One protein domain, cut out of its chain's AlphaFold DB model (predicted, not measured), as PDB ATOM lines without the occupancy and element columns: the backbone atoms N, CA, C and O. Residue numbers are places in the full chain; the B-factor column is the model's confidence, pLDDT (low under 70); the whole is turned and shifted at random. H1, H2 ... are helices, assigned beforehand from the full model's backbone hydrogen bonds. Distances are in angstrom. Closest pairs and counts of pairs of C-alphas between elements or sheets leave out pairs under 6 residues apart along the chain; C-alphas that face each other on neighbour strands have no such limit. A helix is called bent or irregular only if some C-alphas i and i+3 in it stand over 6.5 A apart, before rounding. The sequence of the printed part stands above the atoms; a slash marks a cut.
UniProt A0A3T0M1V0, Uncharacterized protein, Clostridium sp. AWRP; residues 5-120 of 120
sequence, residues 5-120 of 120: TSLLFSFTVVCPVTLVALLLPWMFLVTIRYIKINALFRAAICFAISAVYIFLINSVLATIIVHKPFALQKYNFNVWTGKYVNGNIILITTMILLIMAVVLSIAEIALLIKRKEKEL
ATOM      1  N   THR A   5     164.427 267.649 117.760       72.88
ATOM      2  CA  THR A   5     163.093 267.069 117.533       72.88
ATOM      3  C   THR A   5     162.522 266.357 118.761       72.88
ATOM      4  O   THR A   5     161.328 266.464 119.034       72.88
ATOM      5  N   SER A   6     163.363 265.676 119.543       71.31
ATOM      6  CA  SER A   6     162.938 265.006 120.780       71.31
ATOM      7  C   SER A   6     162.623 265.998 121.907       71.31
ATOM      8  O   SER A   6     161.703 265.761 122.693       71.31
ATOM      9  N   LEU A   7     163.308 267.147 121.943       73.12
ATOM     10  CA  LEU A   7     162.979 268.240 122.862       73.12
ATOM     11  C   LEU A   7     161.636 268.874 122.498       73.12
ATOM     12  O   LEU A   7     160.773 268.995 123.364       73.12
ATOM     13  N   LEU A   8     161.419 269.199 121.220       75.69
ATOM     14  CA  LEU A   8     160.145 269.751 120.754       75.69
ATOM     15  C   LEU A   8     158.968 268.829 121.087       75.69
ATOM     16  O   LEU A   8     158.011 269.285 121.700       75.69
ATOM     17  N   PHE A   9     159.070 267.532 120.784       77.75
ATOM     18  CA  PHE A   9     158.030 266.553 121.119       77.75
ATOM     19  C   PHE A   9     157.728 266.491 122.627       77.75
ATOM     20  O   PHE A   9     156.568 266.411 123.043       77.75
ATOM     21  N   SER A  10     158.769 266.575 123.461       78.38
ATOM     22  CA  SER A  10     158.627 266.559 124.920       78.38
ATOM     23  C   SER A  10     157.843 267.774 125.431       78.38
ATOM     24  O   SER A  10     156.948 267.626 126.265       78.38
ATOM     25  N   PHE A  11     158.123 268.969 124.906       81.12
ATOM     26  CA  PHE A  11     157.452 270.198 125.338       81.12
ATOM     27  C   PHE A  11     156.057 270.386 124.730       81.12
ATOM     28  O   PHE A  11     155.171 270.890 125.416       81.12
ATOM     29  N   THR A  12     155.826 269.976 123.480       82.81
ATOM     30  CA  THR A  12     154.552 270.242 122.787       82.81
ATOM     31  C   THR A  12     153.491 269.169 122.997       82.81
ATOM     32  O   THR A  12     152.307 269.474 122.884       82.81
ATOM     33  N   VAL A  13     153.886 267.931 123.313       86.94
ATOM     34  CA  VAL A  13     152.947 266.811 123.481       86.94
ATOM     35  C   VAL A  13     153.025 266.236 124.890       86.94
ATOM     36  O   VAL A  13     152.017 266.192 125.591       86.94
ATOM     37  N   VAL A  14     154.210 265.827 125.349       89.06
ATOM     38  CA  VAL A  14     154.337 265.086 126.619       89.06
ATOM     39  C   VAL A  14     153.987 265.963 127.827       89.06
ATOM     40  O   VAL A  14     153.211 265.549 128.691       89.06
ATOM     41  N   CYS A  15     154.506 267.191 127.883       89.81
ATOM     42  CA  CYS A  15     154.212 268.135 128.961       89.81
ATOM     43  C   CYS A  15     152.708 268.482 129.083       89.81
ATOM     44  O   CYS A  15     152.145 268.305 130.164       89.81
ATOM     45  N   PRO A  16     151.992 268.890 128.016       91.81
ATOM     46  CA  PRO A  16     150.561 269.168 128.133       91.81
ATOM     47  C   PRO A  16     149.722 267.914 128.415       91.81
ATOM     48  O   PRO A  16     148.777 267.992 129.200       91.81
ATOM     49  N   VAL A  17     150.066 266.745 127.859       92.62
ATOM     50  CA  VAL A  17     149.359 265.487 128.176       92.62
ATOM     51  C   VAL A  17     149.511 265.128 129.655       92.62
ATOM     52  O   VAL A  17     148.524 264.778 130.304       92.62
ATOM     53  N   THR A  18     150.720 265.241 130.209       92.94
ATOM     54  CA  THR A  18     150.962 264.970 131.637       92.94
ATOM     55  C   THR A  18     150.247 265.972 132.540       92.94
ATOM     56  O   THR A  18     149.655 265.561 133.536       92.94
ATOM     57  N   LEU A  19     150.208 267.256 132.171       93.00
ATOM     58  CA  LEU A  19     149.444 268.269 132.901       93.00
ATOM     59  C   LEU A  19     147.945 267.937 132.937       93.00
ATOM     60  O   LEU A  19     147.330 267.982 134.000       93.00
ATOM     61  N   VAL A  20     147.366 267.562 131.794       93.94
ATOM     62  CA  VAL A  20     145.954 267.161 131.712       93.94
ATOM     63  C   VAL A  20     145.699 265.902 132.544       93.94
ATOM     64  O   VAL A  20     144.730 265.867 133.297       93.94
ATOM     65  N   ALA A  21     146.586 264.904 132.483       92.75
ATOM     66  CA  ALA A  21     146.467 263.682 133.280       92.75
ATOM     67  C   ALA A  21     146.527 263.949 134.795       92.75
ATOM     68  O   ALA A  21     145.820 263.304 135.570       92.75
ATOM     69  N   LEU A  22     147.344 264.918 135.219       95.31
ATOM     70  CA  LEU A  22     147.455 265.335 136.616       95.31
ATOM     71  C   LEU A  22     146.302 266.244 137.061       95.31
ATOM     72  O   LEU A  22     146.044 266.340 138.259       95.31
ATOM     73  N   LEU A  23     145.562 266.863 136.142       94.56
ATOM     74  CA  LEU A  23     144.460 267.760 136.488       94.56
ATOM     75  C   LEU A  23     143.421 267.070 137.392       94.56
ATOM     76  O   LEU A  23     143.030 267.622 138.418       94.56
ATOM     77  N   LEU A  24     143.009 265.845 137.052       93.88
ATOM     78  CA  LEU A  24     141.999 265.107 137.818       93.88
ATOM     79  C   LEU A  24     142.423 264.815 139.274       93.88
ATOM     80  O   LEU A  24     141.686 265.212 140.184       93.88
ATOM     81  N   PRO A  25     143.579 264.173 139.553       95.44
ATOM     82  CA  PRO A  25     144.001 263.926 140.932       95.44
ATOM     83  C   PRO A  25     144.227 265.224 141.715       95.44
ATOM     84  O   PRO A  25     143.909 265.276 142.902       95.44
ATOM     85  N   TRP A  26     144.698 266.295 141.069       95.94
ATOM     86  CA  TRP A  26     144.821 267.603 141.715       95.94
ATOM     87  C   TRP A  26     143.464 268.164 142.144       95.94
ATOM     88  O   TRP A  26     143.318 268.613 143.283       95.94
ATOM     89  N   MET A  27     142.449 268.078 141.284       94.75
ATOM     90  CA  MET A  27     141.091 268.506 141.625       94.75
ATOM     91  C   MET A  27     140.500 267.694 142.787       94.75
ATOM     92  O   MET A  27     139.834 268.264 143.659       94.75
ATOM     93  N   PHE A  28     140.784 266.390 142.873       95.38
ATOM     94  CA  PHE A  28     140.391 265.579 144.033       95.38
ATOM     95  C   PHE A  28     141.108 265.999 145.311       95.38
ATOM     96  O   PHE A  28     140.455 266.166 146.341       95.38
ATOM     97  N   LEU A  29     142.425 266.218 145.258       95.19
ATOM     98  CA  LEU A  29     143.186 266.694 146.414       95.19
ATOM     99  C   LEU A  29     142.634 268.025 146.923       95.19
ATOM    100  O   LEU A  29     142.445 268.183 148.130       95.19
ATOM    101  N   VAL A  30     142.321 268.954 146.017       94.88
ATOM    102  CA  VAL A  30     141.745 270.249 146.386       94.88
ATOM    103  C   VAL A  30     140.382 270.075 147.058       94.88
ATOM    104  O   VAL A  30     140.148 270.629 148.135       94.88
ATOM    105  N   THR A  31     139.518 269.251 146.466       93.75
ATOM    106  CA  THR A  31     138.164 268.975 146.972       93.75
ATOM    107  C   THR A  31     138.196 268.340 148.361       93.75
ATOM    108  O   THR A  31     137.486 268.772 149.268       93.75
ATOM    109  N   ILE A  32     139.040 267.328 148.559       93.06
ATOM    110  CA  ILE A  32     139.104 266.578 149.818       93.06
ATOM    111  C   ILE A  32     139.745 267.415 150.931       93.06
ATOM    112  O   ILE A  32     139.270 267.364 152.070       93.06
ATOM    113  N   ARG A  33     140.806 268.169 150.608       94.12
ATOM    114  CA  ARG A  33     141.644 268.872 151.591       94.12
ATOM    115  C   ARG A  33     141.109 270.242 151.986       94.12
ATOM    116  O   ARG A  33     141.189 270.588 153.162       94.12
ATOM    117  N   TYR A  34     140.619 271.035 151.034       92.25
ATOM    118  CA  TYR A  34     140.300 272.444 151.297       92.25
ATOM    119  C   TYR A  34     138.812 272.704 151.514       92.25
ATOM    120  O   TYR A  34     138.462 273.681 152.177       92.25
ATOM    121  N   ILE A  35     137.927 271.839 151.015       91.19
ATOM    122  CA  ILE A  35     136.488 272.046 151.170       91.19
ATOM    123  C   ILE A  35     136.028 271.488 152.522       91.19
ATOM    124  O   ILE A  35     135.954 270.277 152.732       91.19
ATOM    125  N   LYS A  36     135.704 272.388 153.458       89.00
ATOM    126  CA  LYS A  36     135.251 272.063 154.822       89.00
ATOM    127  C   LYS A  36     133.759 271.722 154.868       89.00
ATOM    128  O   LYS A  36     132.973 272.422 155.496       89.00
ATOM    129  N   ILE A  37     133.373 270.651 154.186       88.62
ATOM    130  CA  ILE A  37     131.998 270.133 154.183       88.62
ATOM    131  C   ILE A  37     131.973 268.636 154.499       88.62
ATOM    132  O   ILE A  37     133.014 267.970 154.563       88.62
ATOM    133  N   ASN A  38     130.770 268.091 154.676       91.25
ATOM    134  CA  ASN A  38     130.575 266.677 154.975       91.25
ATOM    135  C   ASN A  38     131.158 265.758 153.892       91.25
ATOM    136  O   ASN A  38     131.297 266.118 152.720       91.25
ATOM    137  N   ALA A  39     131.550 264.551 154.307       89.94
ATOM    138  CA  ALA A  39     132.270 263.608 153.455       89.94
ATOM    139  C   ALA A  39     131.469 263.190 152.206       89.94
ATOM    140  O   ALA A  39     132.056 263.109 151.128       89.94
ATOM    141  N   LEU A  40     130.148 262.996 152.314       91.25
ATOM    142  CA  LEU A  40     129.320 262.604 151.165       91.25
ATOM    143  C   LEU A  40     129.205 263.723 150.127       91.25
ATOM    144  O   LEU A  40     129.273 263.451 148.932       91.25
ATOM    145  N   PHE A  41     129.117 264.983 150.558       92.81
ATOM    146  CA  PHE A  41     129.087 266.109 149.623       92.81
ATOM    147  C   PHE A  41     130.433 266.285 148.905       92.81
ATOM    148  O   PHE A  41     130.465 266.554 147.707       92.81
ATOM    149  N   ARG A  42     131.560 266.052 149.596       93.69
ATOM    150  CA  ARG A  42     132.882 265.998 148.940       93.69
ATOM    151  C   ARG A  42     132.945 264.887 147.893       93.69
ATOM    152  O   ARG A  42     133.434 265.126 146.793       93.69
ATOM    153  N   ALA A  43     132.417 263.704 148.207       94.75
ATOM    154  CA  ALA A  43     132.338 262.607 147.247       94.75
ATOM    155  C   ALA A  43     131.484 262.987 146.026       94.75
ATOM    156  O   ALA A  43     131.926 262.783 144.898       94.75
ATOM    157  N   ALA A  44     130.317 263.609 146.230       96.31
ATOM    158  CA  ALA A  44     129.458 264.091 145.147       96.31
ATOM    159  C   ALA A  44     130.191 265.061 144.202       96.31
ATOM    160  O   ALA A  44     130.125 264.906 142.982       96.31
ATOM    161  N   ILE A  45     130.955 266.009 144.755       96.19
ATOM    162  CA  ILE A  45     131.790 266.928 143.967       96.19
ATOM    163  C   ILE A  45     132.848 266.154 143.165       96.19
ATOM    164  O   ILE A  45     133.012 266.409 141.973       96.19
ATOM    165  N   CYS A  46     133.531 265.174 143.768       96.88
ATOM    166  CA  CYS A  46     134.501 264.343 143.049       96.88
ATOM    167  C   CYS A  46     133.855 263.566 141.885       96.88
ATOM    168  O   CYS A  46     134.441 263.485 140.804       96.88
ATOM    169  N   PHE A  47     132.644 263.031 142.068       97.31
ATOM    170  CA  PHE A  47     131.890 262.369 140.996       97.31
ATOM    171  C   PHE A  47     131.547 263.337 139.856       97.31
ATOM    172  O   PHE A  47     131.757 263.002 138.688       97.31
ATOM    173  N   ALA A  48     131.106 264.556 140.177       97.25
ATOM    174  CA  ALA A  48     130.818 265.585 139.182       97.25
ATOM    175  C   ALA A  48     132.077 266.010 138.399       97.25
ATOM    176  O   ALA A  48     132.052 266.067 137.169       97.25
ATOM    177  N   ILE A  49     133.202 266.230 139.090       97.25
ATOM    178  CA  ILE A  49     134.496 266.546 138.462       97.25
ATOM    179  C   ILE A  49     134.935 265.409 137.531       97.25
ATOM    180  O   ILE A  49     135.363 265.665 136.405       97.25
ATOM    181  N   SER A  50     134.790 264.155 137.971       97.25
ATOM    182  CA  SER A  50     135.124 262.976 137.163       97.25
ATOM    183  C   SER A  50     134.285 262.903 135.891       97.25
ATOM    184  O   SER A  50     134.823 262.610 134.826       97.25
ATOM    185  N   ALA A  51     132.985 263.192 135.990       97.38
ATOM    186  CA  ALA A  51     132.077 263.194 134.850       97.38
ATOM    187  C   ALA A  51     132.523 264.207 133.787       97.38
ATOM    188  O   ALA A  51     132.690 263.853 132.621       97.38
ATOM    189  N   VAL A  52     132.799 265.449 134.201       96.75
ATOM    190  CA  VAL A  52     133.287 266.504 133.297       96.75
ATOM    191  C   VAL A  52     134.636 266.123 132.684       96.75
ATOM    192  O   VAL A  52     134.833 266.275 131.477       96.75
ATOM    193  N   TYR A  53     135.555 265.588 133.490       96.38
ATOM    194  CA  TYR A  53     136.873 265.181 133.015       96.38
ATOM    195  C   TYR A  53     136.783 264.065 131.966       96.38
ATOM    196  O   TYR A  53     137.332 264.209 130.875       96.38
ATOM    197  N   ILE A  54     136.055 262.981 132.251       95.31
ATOM    198  CA  ILE A  54     135.892 261.837 131.338       95.31
ATOM    199  C   ILE A  54     135.188 262.255 130.042       95.31
ATOM    200  O   ILE A  54     135.551 261.778 128.967       95.31
ATOM    201  N   PHE A  55     134.229 263.177 130.120       95.94
ATOM    202  CA  PHE A  55     133.540 263.692 128.941       95.94
ATOM    203  C   PHE A  55     134.483 264.436 127.982       95.94
ATOM    204  O   PHE A  55     134.367 264.307 126.762       95.94
ATOM    205  N   LEU A  56     135.437 265.198 128.523       95.44
ATOM    206  CA  LEU A  56     136.299 266.087 127.740       95.44
ATOM    207  C   LEU A  56     137.662 265.481 127.388       95.44
ATOM    208  O   LEU A  56     138.248 265.872 126.375       95.44
ATOM    209  N   ILE A  57     138.174 264.536 128.185       94.56
ATOM    210  CA  ILE A  57     139.571 264.080 128.115       94.56
ATOM    211  C   ILE A  57     139.966 263.613 126.716       94.56
ATOM    212  O   ILE A  57     140.996 264.029 126.196       94.56
ATOM    213  N   ASN A  58     139.122 262.831 126.047       92.56
ATOM    214  CA  ASN A  58     139.459 262.314 124.724       92.56
ATOM    215  C   ASN A  58     139.504 263.410 123.651       92.56
ATOM    216  O   ASN A  58     140.337 263.344 122.749       92.56
ATOM    217  N   SER A  59     138.644 264.425 123.744       92.94
ATOM    218  CA  SER A  59     138.654 265.574 122.830       92.94
ATOM    219  C   SER A  59     139.869 266.471 123.070       92.94
ATOM    220  O   SER A  59     140.509 266.921 122.115       92.94
ATOM    221  N   VAL A  60     140.237 266.676 124.337       93.94
ATOM    222  CA  VAL A  60     141.449 267.413 124.723       93.94
ATOM    223  C   VAL A  60     142.704 266.677 124.244       93.94
ATOM    224  O   VAL A  60     143.536 267.268 123.558       93.94
ATOM    225  N   LEU A  61     142.814 265.372 124.503       92.69
ATOM    226  CA  LEU A  61     143.955 264.562 124.069       92.69
ATOM    227  C   LEU A  61     144.072 264.492 122.544       92.69
ATOM    228  O   LEU A  61     145.177 264.594 122.020       92.69
ATOM    229  N   ALA A  62     142.959 264.377 121.814       92.38
ATOM    230  CA  ALA A  62     142.984 264.410 120.352       92.38
ATOM    231  C   ALA A  62     143.511 265.749 119.808       92.38
ATOM    232  O   ALA A  62     144.216 265.768 118.798       92.38
ATOM    233  N   THR A  63     143.205 266.851 120.495       93.12
ATOM    234  CA  THR A  63     143.694 268.188 120.136       93.12
ATOM    235  C   THR A  63     145.198 268.313 120.382       93.12
ATOM    236  O   THR A  63     145.918 268.838 119.538       93.12
ATOM    237  N   ILE A  64     145.690 267.783 121.503       91.31
ATOM    238  CA  ILE A  64     147.108 267.877 121.880       91.31
ATOM    239  C   ILE A  64     147.980 266.925 121.049       91.31
ATOM    240  O   ILE A  64     149.023 267.331 120.551       91.31
ATOM    241  N   ILE A  65     147.561 265.666 120.894       91.38
ATOM    242  CA  ILE A  65     148.378 264.603 120.286       91.38
ATOM    243  C   ILE A  65     148.274 264.618 118.759       91.38
ATOM    244  O   ILE A  65     149.268 264.431 118.066       91.38
ATOM    245  N   VAL A  66     147.060 264.792 118.226       90.00
ATOM    246  CA  VAL A  66     146.783 264.666 116.782       90.00
ATOM    247  C   VAL A  66     146.692 266.038 116.105       90.00
ATOM    248  O   VAL A  66     146.509 266.107 114.893       90.00
ATOM    249  N   HIS A  67     146.790 267.134 116.867       86.50
ATOM    250  CA  HIS A  67     146.648 268.511 116.375       86.50
ATOM    251  C   HIS A  67     145.350 268.755 115.587       86.50
ATOM    252  O   HIS A  67     145.287 269.596 114.691       86.50
ATOM    253  N   LYS A  68     144.290 268.008 115.918       88.44
ATOM    254  CA  LYS A  68     142.954 268.213 115.348       88.44
ATOM    255  C   LYS A  68     142.237 269.339 116.091       88.44
ATOM    256  O   LYS A  68     142.453 269.489 117.290       88.44
ATOM    257  N   PRO A  69     141.353 270.102 115.424       91.06
ATOM    258  CA  PRO A  69     140.514 271.064 116.125       91.06
ATOM    259  C   PRO A  69     139.673 270.348 117.184       91.06
ATOM    260  O   PRO A  69     139.217 269.220 116.967       91.06
ATOM    261  N   PHE A  70     139.467 271.014 118.322       91.75
ATOM    262  CA  PHE A  70     138.660 270.469 119.404       91.75
ATOM    263  C   PHE A  70     137.256 270.138 118.891       91.75
ATOM    264  O   PHE A  70     136.535 270.997 118.384       91.75
ATOM    265  N   ALA A  71     136.869 268.876 119.038       92.06
ATOM    266  CA  ALA A  71     135.549 268.392 118.684       92.06
ATOM    267  C   ALA A  71     135.110 267.350 119.706       92.06
ATOM    268  O   ALA A  71     135.881 266.458 120.077       92.06
ATOM    269  N   LEU A  72     133.860 267.451 120.149       91.62
ATOM    270  CA  LEU A  72     133.255 266.442 121.008       91.62
ATOM    271  C   LEU A  72     133.111 265.120 120.252       91.62
ATOM    272  O   LEU A  72     132.942 265.089 119.027       91.62
ATOM    273  N   GLN A  73     133.190 264.014 120.987       89.38
ATOM    274  CA  GLN A  73     132.994 262.703 120.388       89.38
ATOM    275  C   GLN A  73     131.567 262.560 119.859       89.38
ATOM    276  O   GLN A  73     130.595 262.940 120.509       89.38
ATOM    277  N   LYS A  74     131.447 261.985 118.661       91.62
ATOM    278  CA  LYS A  74     130.145 261.687 118.067       91.62
ATOM    279  C   LYS A  74     129.489 260.562 118.860       91.62
ATOM    280  O   LYS A  74     130.102 259.515 119.050       91.62
ATOM    281  N   TYR A  75     128.239 260.765 119.254       92.38
ATOM    282  CA  TYR A  75     127.424 259.766 119.934       92.38
ATOM    283  C   TYR A  75     126.167 259.469 119.111       92.38
ATOM    284  O   TYR A  75     125.624 260.344 118.433       92.38
ATOM    285  N   ASN A  76     125.736 258.213 119.135       94.88
ATOM    286  CA  ASN A  76     124.463 257.750 118.602       94.88
ATOM    287  C   ASN A  76     124.092 256.440 119.307       94.88
ATOM    288  O   ASN A  76     124.642 255.387 118.987       94.88
ATOM    289  N   PHE A  77     123.136 256.494 120.236       93.00
ATOM    290  CA  PHE A  77     122.735 255.342 121.048       93.00
ATOM    291  C   PHE A  77     122.048 254.212 120.273       93.00
ATOM    292  O   PHE A  77     121.904 253.117 120.810       93.00
ATOM    293  N   ASN A  78     121.685 254.437 119.008       95.62
ATOM    294  CA  ASN A  78     121.157 253.391 118.134       95.62
ATOM    295  C   ASN A  78     122.270 252.600 117.426       95.62
ATOM    296  O   ASN A  78     122.011 251.529 116.886       95.62
ATOM    297  N   VAL A  79     123.511 253.111 117.406       94.50
ATOM    298  CA  VAL A  79     124.634 252.513 116.668       94.50
ATOM    299  C   VAL A  79     125.799 252.235 117.615       94.50
ATOM    300  O   VAL A  79     126.502 253.147 118.044       94.50
ATOM    301  N   TRP A  80     126.047 250.954 117.888       94.69
ATOM    302  CA  TRP A  80     127.082 250.475 118.814       94.69
ATOM    303  C   TRP A  80     128.302 249.880 118.104       94.69
ATOM    304  O   TRP A  80     128.933 248.948 118.594       94.69
ATOM    305  N   THR A  81     128.653 250.418 116.937       93.31
ATOM    306  CA  THR A  81     129.805 249.960 116.148       93.31
ATOM    307  C   THR A  81     130.640 251.128 115.618       93.31
ATOM    308  O   THR A  81     130.181 252.271 115.498       93.31
ATOM    309  N   GLY A  82     131.916 250.853 115.329       92.38
ATOM    310  CA  GLY A  82     132.847 251.808 114.724       92.38
ATOM    311  C   GLY A  82     133.025 253.101 115.528       92.38
ATOM    312  O   GLY A  82     133.300 253.085 116.725       92.38
ATOM    313  N   LYS A  83     132.871 254.246 114.851       90.25
ATOM    314  CA  LYS A  83     133.189 255.585 115.384       90.25
ATOM    315  C   LYS A  83     132.264 256.099 116.500       90.25
ATOM    316  O   LYS A  83     132.585 257.131 117.080       90.25
ATOM    317  N   TYR A  84     131.139 255.433 116.774       93.31
ATOM    318  CA  TYR A  84     130.163 255.866 117.790       93.31
ATOM    319  C   TYR A  84     130.338 255.169 119.145       93.31
ATOM    320  O   TYR A  84     129.889 255.699 120.156       93.31
ATOM    321  N   VAL A  85     131.030 254.022 119.193       95.00
ATOM    322  CA  VAL A  85     131.160 253.202 120.414       95.00
ATOM    323  C   VAL A  85     131.782 253.990 121.562       95.00
ATOM    324  O   VAL A  85     131.208 254.054 122.643       95.00
ATOM    325  N   ASN A  86     132.927 254.632 121.316       93.62
ATOM    326  CA  ASN A  86     133.639 255.374 122.356       93.62
ATOM    327  C   ASN A  86     132.801 256.548 122.889       93.62
ATOM    328  O   ASN A  86     132.668 256.715 124.098       93.62
ATOM    329  N   GLY A  87     132.158 257.301 121.988       93.81
ATOM    330  CA  GLY A  87     131.295 258.422 122.360       93.81
ATOM    331  C   GLY A  87     130.085 257.979 123.182       93.81
ATOM    332  O   GLY A  87     129.770 258.611 124.187       93.81
ATOM    333  N   ASN A  88     129.449 256.863 122.811       96.62
ATOM    334  CA  ASN A  88     128.322 256.298 123.556       96.62
ATOM    335  C   ASN A  88     128.731 255.866 124.969       96.62
ATOM    336  O   ASN A  88     128.047 256.220 125.930       96.62
ATOM    337  N   ILE A  89     129.848 255.137 125.099       95.44
ATOM    338  CA  ILE A  89     130.360 254.676 126.398       95.44
ATOM    339  C   ILE A  89     130.660 255.877 127.294       95.44
ATOM    340  O   ILE A  89     130.157 255.937 128.411       95.44
ATOM    341  N   ILE A  90     131.404 256.867 126.792       95.75
ATOM    342  CA  ILE A  90     131.742 258.074 127.554       95.75
ATOM    343  C   ILE A  90     130.489 258.818 128.004       95.75
ATOM    344  O   ILE A  90     130.424 259.240 129.158       95.75
ATOM    345  N   LEU A  91     129.495 258.975 127.125       95.81
ATOM    346  CA  LEU A  91     128.271 259.697 127.465       95.81
ATOM    347  C   LEU A  91     127.492 258.968 128.571       95.81
ATOM    348  O   LEU A  91     127.078 259.603 129.539       95.81
ATOM    349  N   ILE A  92     127.364 257.640 128.482       96.94
ATOM    350  CA  ILE A  92     126.705 256.820 129.512       96.94
ATOM    351  C   ILE A  92     127.473 256.879 130.830       96.94
ATOM    352  O   ILE A  92     126.873 257.126 131.874       96.94
ATOM    353  N   THR A  93     128.796 256.710 130.801       96.69
ATOM    354  CA  THR A  93     129.631 256.818 132.003       96.69
ATOM    355  C   THR A  93     129.489 258.199 132.643       96.69
ATOM    356  O   THR A  93     129.303 258.293 133.854       96.69
ATOM    357  N   THR A  94     129.490 259.269 131.844       96.75
ATOM    358  CA  THR A  94     129.288 260.648 132.319       96.75
ATOM    359  C   THR A  94     127.925 260.801 132.996       96.75
ATOM    360  O   THR A  94     127.850 261.327 134.105       96.75
ATOM    361  N   MET A  95     126.853 260.296 132.377       97.44
ATOM    362  CA  MET A  95     125.504 260.332 132.953       97.44
ATOM    363  C   MET A  95     125.428 259.576 134.281       97.44
ATOM    364  O   MET A  95     124.897 260.114 135.249       97.44
ATOM    365  N   ILE A  96     126.000 258.371 134.364       98.06
ATOM    366  CA  ILE A  96     126.021 257.575 135.601       98.06
ATOM    367  C   ILE A  96     126.740 258.337 136.719       98.06
ATOM    368  O   ILE A  96     126.223 258.425 137.830       98.06
ATOM    369  N   LEU A  97     127.902 258.930 136.434       98.00
ATOM    370  CA  LEU A  97     128.659 259.691 137.430       98.00
ATOM    371  C   LEU A  97     127.892 260.933 137.910       98.00
ATOM    372  O   LEU A  97     127.891 261.216 139.108       98.00
ATOM    373  N   LEU A  98     127.193 261.639 137.016       97.81
ATOM    374  CA  LEU A  98     126.342 262.774 137.392       97.81
ATOM    375  C   LEU A  98     125.140 262.338 138.237       97.81
ATOM    376  O   LEU A  98     124.839 262.983 139.240       97.81
ATOM    377  N   ILE A  99     124.490 261.226 137.887       98.12
ATOM    378  CA  ILE A  99     123.395 260.659 138.685       98.12
ATOM    379  C   ILE A  99     123.901 260.304 140.087       98.12
ATOM    380  O   ILE A  99     123.278 260.687 141.076       98.12
ATOM    381  N   MET A 100     125.063 259.655 140.196       97.44
ATOM    382  CA  MET A 100     125.675 259.337 141.490       97.44
ATOM    383  C   MET A 100     125.993 260.596 142.306       97.44
ATOM    384  O   MET A 100     125.731 260.623 143.509       97.44
ATOM    385  N   ALA A 101     126.491 261.662 141.670       97.25
ATOM    386  CA  ALA A 101     126.730 262.942 142.338       97.25
ATOM    387  C   ALA A 101     125.436 263.540 142.918       97.25
ATOM    388  O   ALA A 101     125.418 263.995 144.066       97.25
ATOM    389  N   VAL A 102     124.336 263.493 142.162       97.19
ATOM    390  CA  VAL A 102     123.024 263.973 142.620       97.19
ATOM    391  C   VAL A 102     122.501 263.121 143.778       97.19
ATOM    392  O   VAL A 102     122.114 263.673 144.807       97.19
ATOM    393  N   VAL A 103     122.546 261.792 143.660       97.56
ATOM    394  CA  VAL A 103     122.083 260.867 144.710       97.56
ATOM    395  C   VAL A 103     122.841 261.091 146.018       97.56
ATOM    396  O   VAL A 103     122.220 261.197 147.075       97.56
ATOM    397  N   LEU A 104     124.169 261.228 145.960       96.31
ATOM    398  CA  LEU A 104     124.992 261.505 147.141       96.31
ATOM    399  C   LEU A 104     124.681 262.873 147.761       96.31
ATOM    400  O   LEU A 104     124.655 262.999 148.986       96.31
ATOM    401  N   SER A 105     124.399 263.880 146.933       95.12
ATOM    402  CA  SER A 105     124.012 265.213 147.408       95.12
ATOM    403  C   SER A 105     122.666 265.178 148.140       95.12
ATOM    404  O   SER A 105     122.546 265.728 149.235       95.12
ATOM    405  N   ILE A 106     121.669 264.482 147.582       95.94
ATOM    406  CA  ILE A 106     120.350 264.300 148.211       95.94
ATOM    407  C   ILE A 106     120.481 263.515 149.521       95.94
ATOM    408  O   ILE A 106     119.882 263.898 150.527       95.94
ATOM    409  N   ALA A 107     121.281 262.445 149.529       94.56
ATOM    410  CA  ALA A 107     121.510 261.628 150.717       94.56
ATOM    411  C   ALA A 107     122.097 262.453 151.873       94.56
ATOM    412  O   ALA A 107     121.630 262.345 153.006       94.56
ATOM    413  N   GLU A 108     123.071 263.319 151.588       93.50
ATOM    414  CA  GLU A 108     123.658 264.207 152.594       93.50
ATOM    415  C   GLU A 108     122.634 265.212 153.143       93.50
ATOM    416  O   GLU A 108     122.527 265.378 154.358       93.50
ATOM    417  N   ILE A 109     121.825 265.834 152.278       94.25
ATOM    418  CA  ILE A 109     120.771 266.771 152.704       94.25
ATOM    419  C   ILE A 109     119.746 266.066 153.607       94.25
ATOM    420  O   ILE A 109     119.383 266.588 154.661       94.25
ATOM    421  N   ALA A 110     119.316 264.857 153.240       93.94
ATOM    422  CA  ALA A 110     118.377 264.077 154.044       93.94
ATOM    423  C   ALA A 110     118.955 263.707 155.423       93.94
ATOM    424  O   ALA A 110     118.242 263.754 156.429       93.94
ATOM    425  N   LEU A 111     120.246 263.365 155.492       92.69
ATOM    426  CA  LEU A 111     120.935 263.080 156.754       92.69
ATOM    427  C   LEU A 111     121.074 264.322 157.638       92.69
ATOM    428  O   LEU A 111     120.912 264.217 158.855       92.69
ATOM    429  N   LEU A 112     121.334 265.488 157.043       92.50
ATOM    430  CA  LEU A 112     121.395 266.761 157.760       92.50
ATOM    431  C   LEU A 112     120.053 267.114 158.409       92.50
ATOM    432  O   LEU A 112     120.026 267.471 159.585       92.50
ATOM    433  N   ILE A 113     118.946 266.955 157.677       94.31
ATOM    434  CA  ILE A 113     117.594 267.206 158.203       94.31
ATOM    435  C   ILE A 113     117.292 266.262 159.373       94.31
ATOM    436  O   ILE A 113     116.930 266.725 160.453       94.31
ATOM    437  N   LYS A 114     117.525 264.953 159.200       93.94
ATOM    438  CA  LYS A 114     117.293 263.952 160.255       93.94
ATOM    439  C   LYS A 114     118.148 264.174 161.501       93.94
ATOM    440  O   LYS A 114     117.725 263.830 162.599       93.94
ATOM    441  N   ARG A 115     119.371 264.690 161.351       92.31
ATOM    442  CA  ARG A 115     120.229 265.015 162.498       92.31
ATOM    443  C   ARG A 115     119.662 266.196 163.278       92.31
ATOM    444  O   ARG A 115     119.564 266.108 164.492       92.31
ATOM    445  N   LYS A 116     119.228 267.236 162.566       91.69
ATOM    446  CA  LYS A 116     118.641 268.436 163.166       91.69
ATOM    447  C   LYS A 116     117.338 268.138 163.916       91.69
ATOM    448  O   LYS A 116     117.099 268.721 164.959       91.69
ATOM    449  N   GLU A 117     116.526 267.213 163.405       91.62
ATOM    450  CA  GLU A 117     115.299 266.744 164.069       91.62
ATOM    451  C   GLU A 117     115.581 266.010 165.390       91.62
ATOM    452  O   GLU A 117     114.817 266.153 166.330       91.62
ATOM    453  N   LYS A 118     116.686 265.258 165.490       88.00
ATOM    454  CA  LYS A 118     117.078 264.561 166.731       88.00
ATOM    455  C   LYS A 118     117.661 265.476 167.809       88.00
ATOM    456  O   LYS A 118     117.807 265.041 168.945       88.00
ATOM    457  N   GLU A 119     118.098 266.672 167.425       82.19
ATOM    458  CA  GLU A 119     118.679 267.673 168.327       82.19
ATOM    459  C   GLU A 119     117.615 268.624 168.912       82.19
ATOM    460  O   GLU A 119     117.936 269.400 169.813       82.19
ATOM    461  N   LEU A 120     116.378 268.566 168.398       67.69
ATOM    462  CA  LEU A 120     115.180 269.265 168.882       67.69
ATOM    463  C   LEU A 120     114.423 268.411 169.905       67.69
ATOM    464  O   LEU A 120     113.878 269.020 170.851       67.69
TER     465      LEU A 120
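This is residues 5 to 120 of the 120 residues of an uncharacterized protein of Clostridium sp. AWRP (UniProt A0A3T0M1V0). Three long helices lie side by side in a flat row and run alternately opposite ways, with H2 in the middle, H3 packed closely on its arm H2a, and H1b more loosely on the other side. Residues 113 to 120, of which 113 to 118 belong to H3, stick out. The 116 printed residues, all helix by class, hold H1, H2 and H3 in that order and no named strand. The whole is loose, radius of gyration of the C-alphas 19.0 A, spanning 69 by 41 by 16 A.

Start at H1, residues 5 to 34, by its hydrogen bonds one helix but bent, C-alphas 12 and 15 being 6.5 A apart; its arms are H1a, residues 5 to 12, and H1b, residues 15 to 34. H2, residues 39 to 66, is likewise one helix but bent, C-alphas 55 and 58 being 7.4 A apart, with arms H2a, residues 39 to 55, and H2b, residues 58 to 66, at a steep tilt of 45 degrees. H1b, with residues 24 to 32 alone, touches H2a in a helical hairpin, at a shallow tilt of 17 degrees; the closest C-alphas are Phe 28 and Cys 46, 6.1 A. H3, residues 82 to 118, touches H2a, opposite ways at a shallow tilt of 15 degrees; look at the closest C-alphas, Ala 44 and Ala 101, 4.1 A. H3 and H1b are apart. Every O i to N i+4 pair is within hydrogen-bond range in H1a, H2a and H2b; 14 of 16 are in H1b and 31 of 33 in H3.

Find C-alpha 5 at (163.093, 267.069, 117.533), where H1a begins. H1b, 26.7 A long, is irregular, C-alphas 21 and 24 being 6.53 A apart. H2a runs 24.5 A. H3, only just irregular with C-alphas 83 and 86 at 7.0 A, runs 55.8 A to C-alpha 118 at (117.078, 264.561, 166.731).

The C-alphas farthest apart, Thr 5 and Leu 120, are 70.3 A apart. The printed part has no cut; the link H2 to H3 is long. Residue 120 is under pLDDT 70.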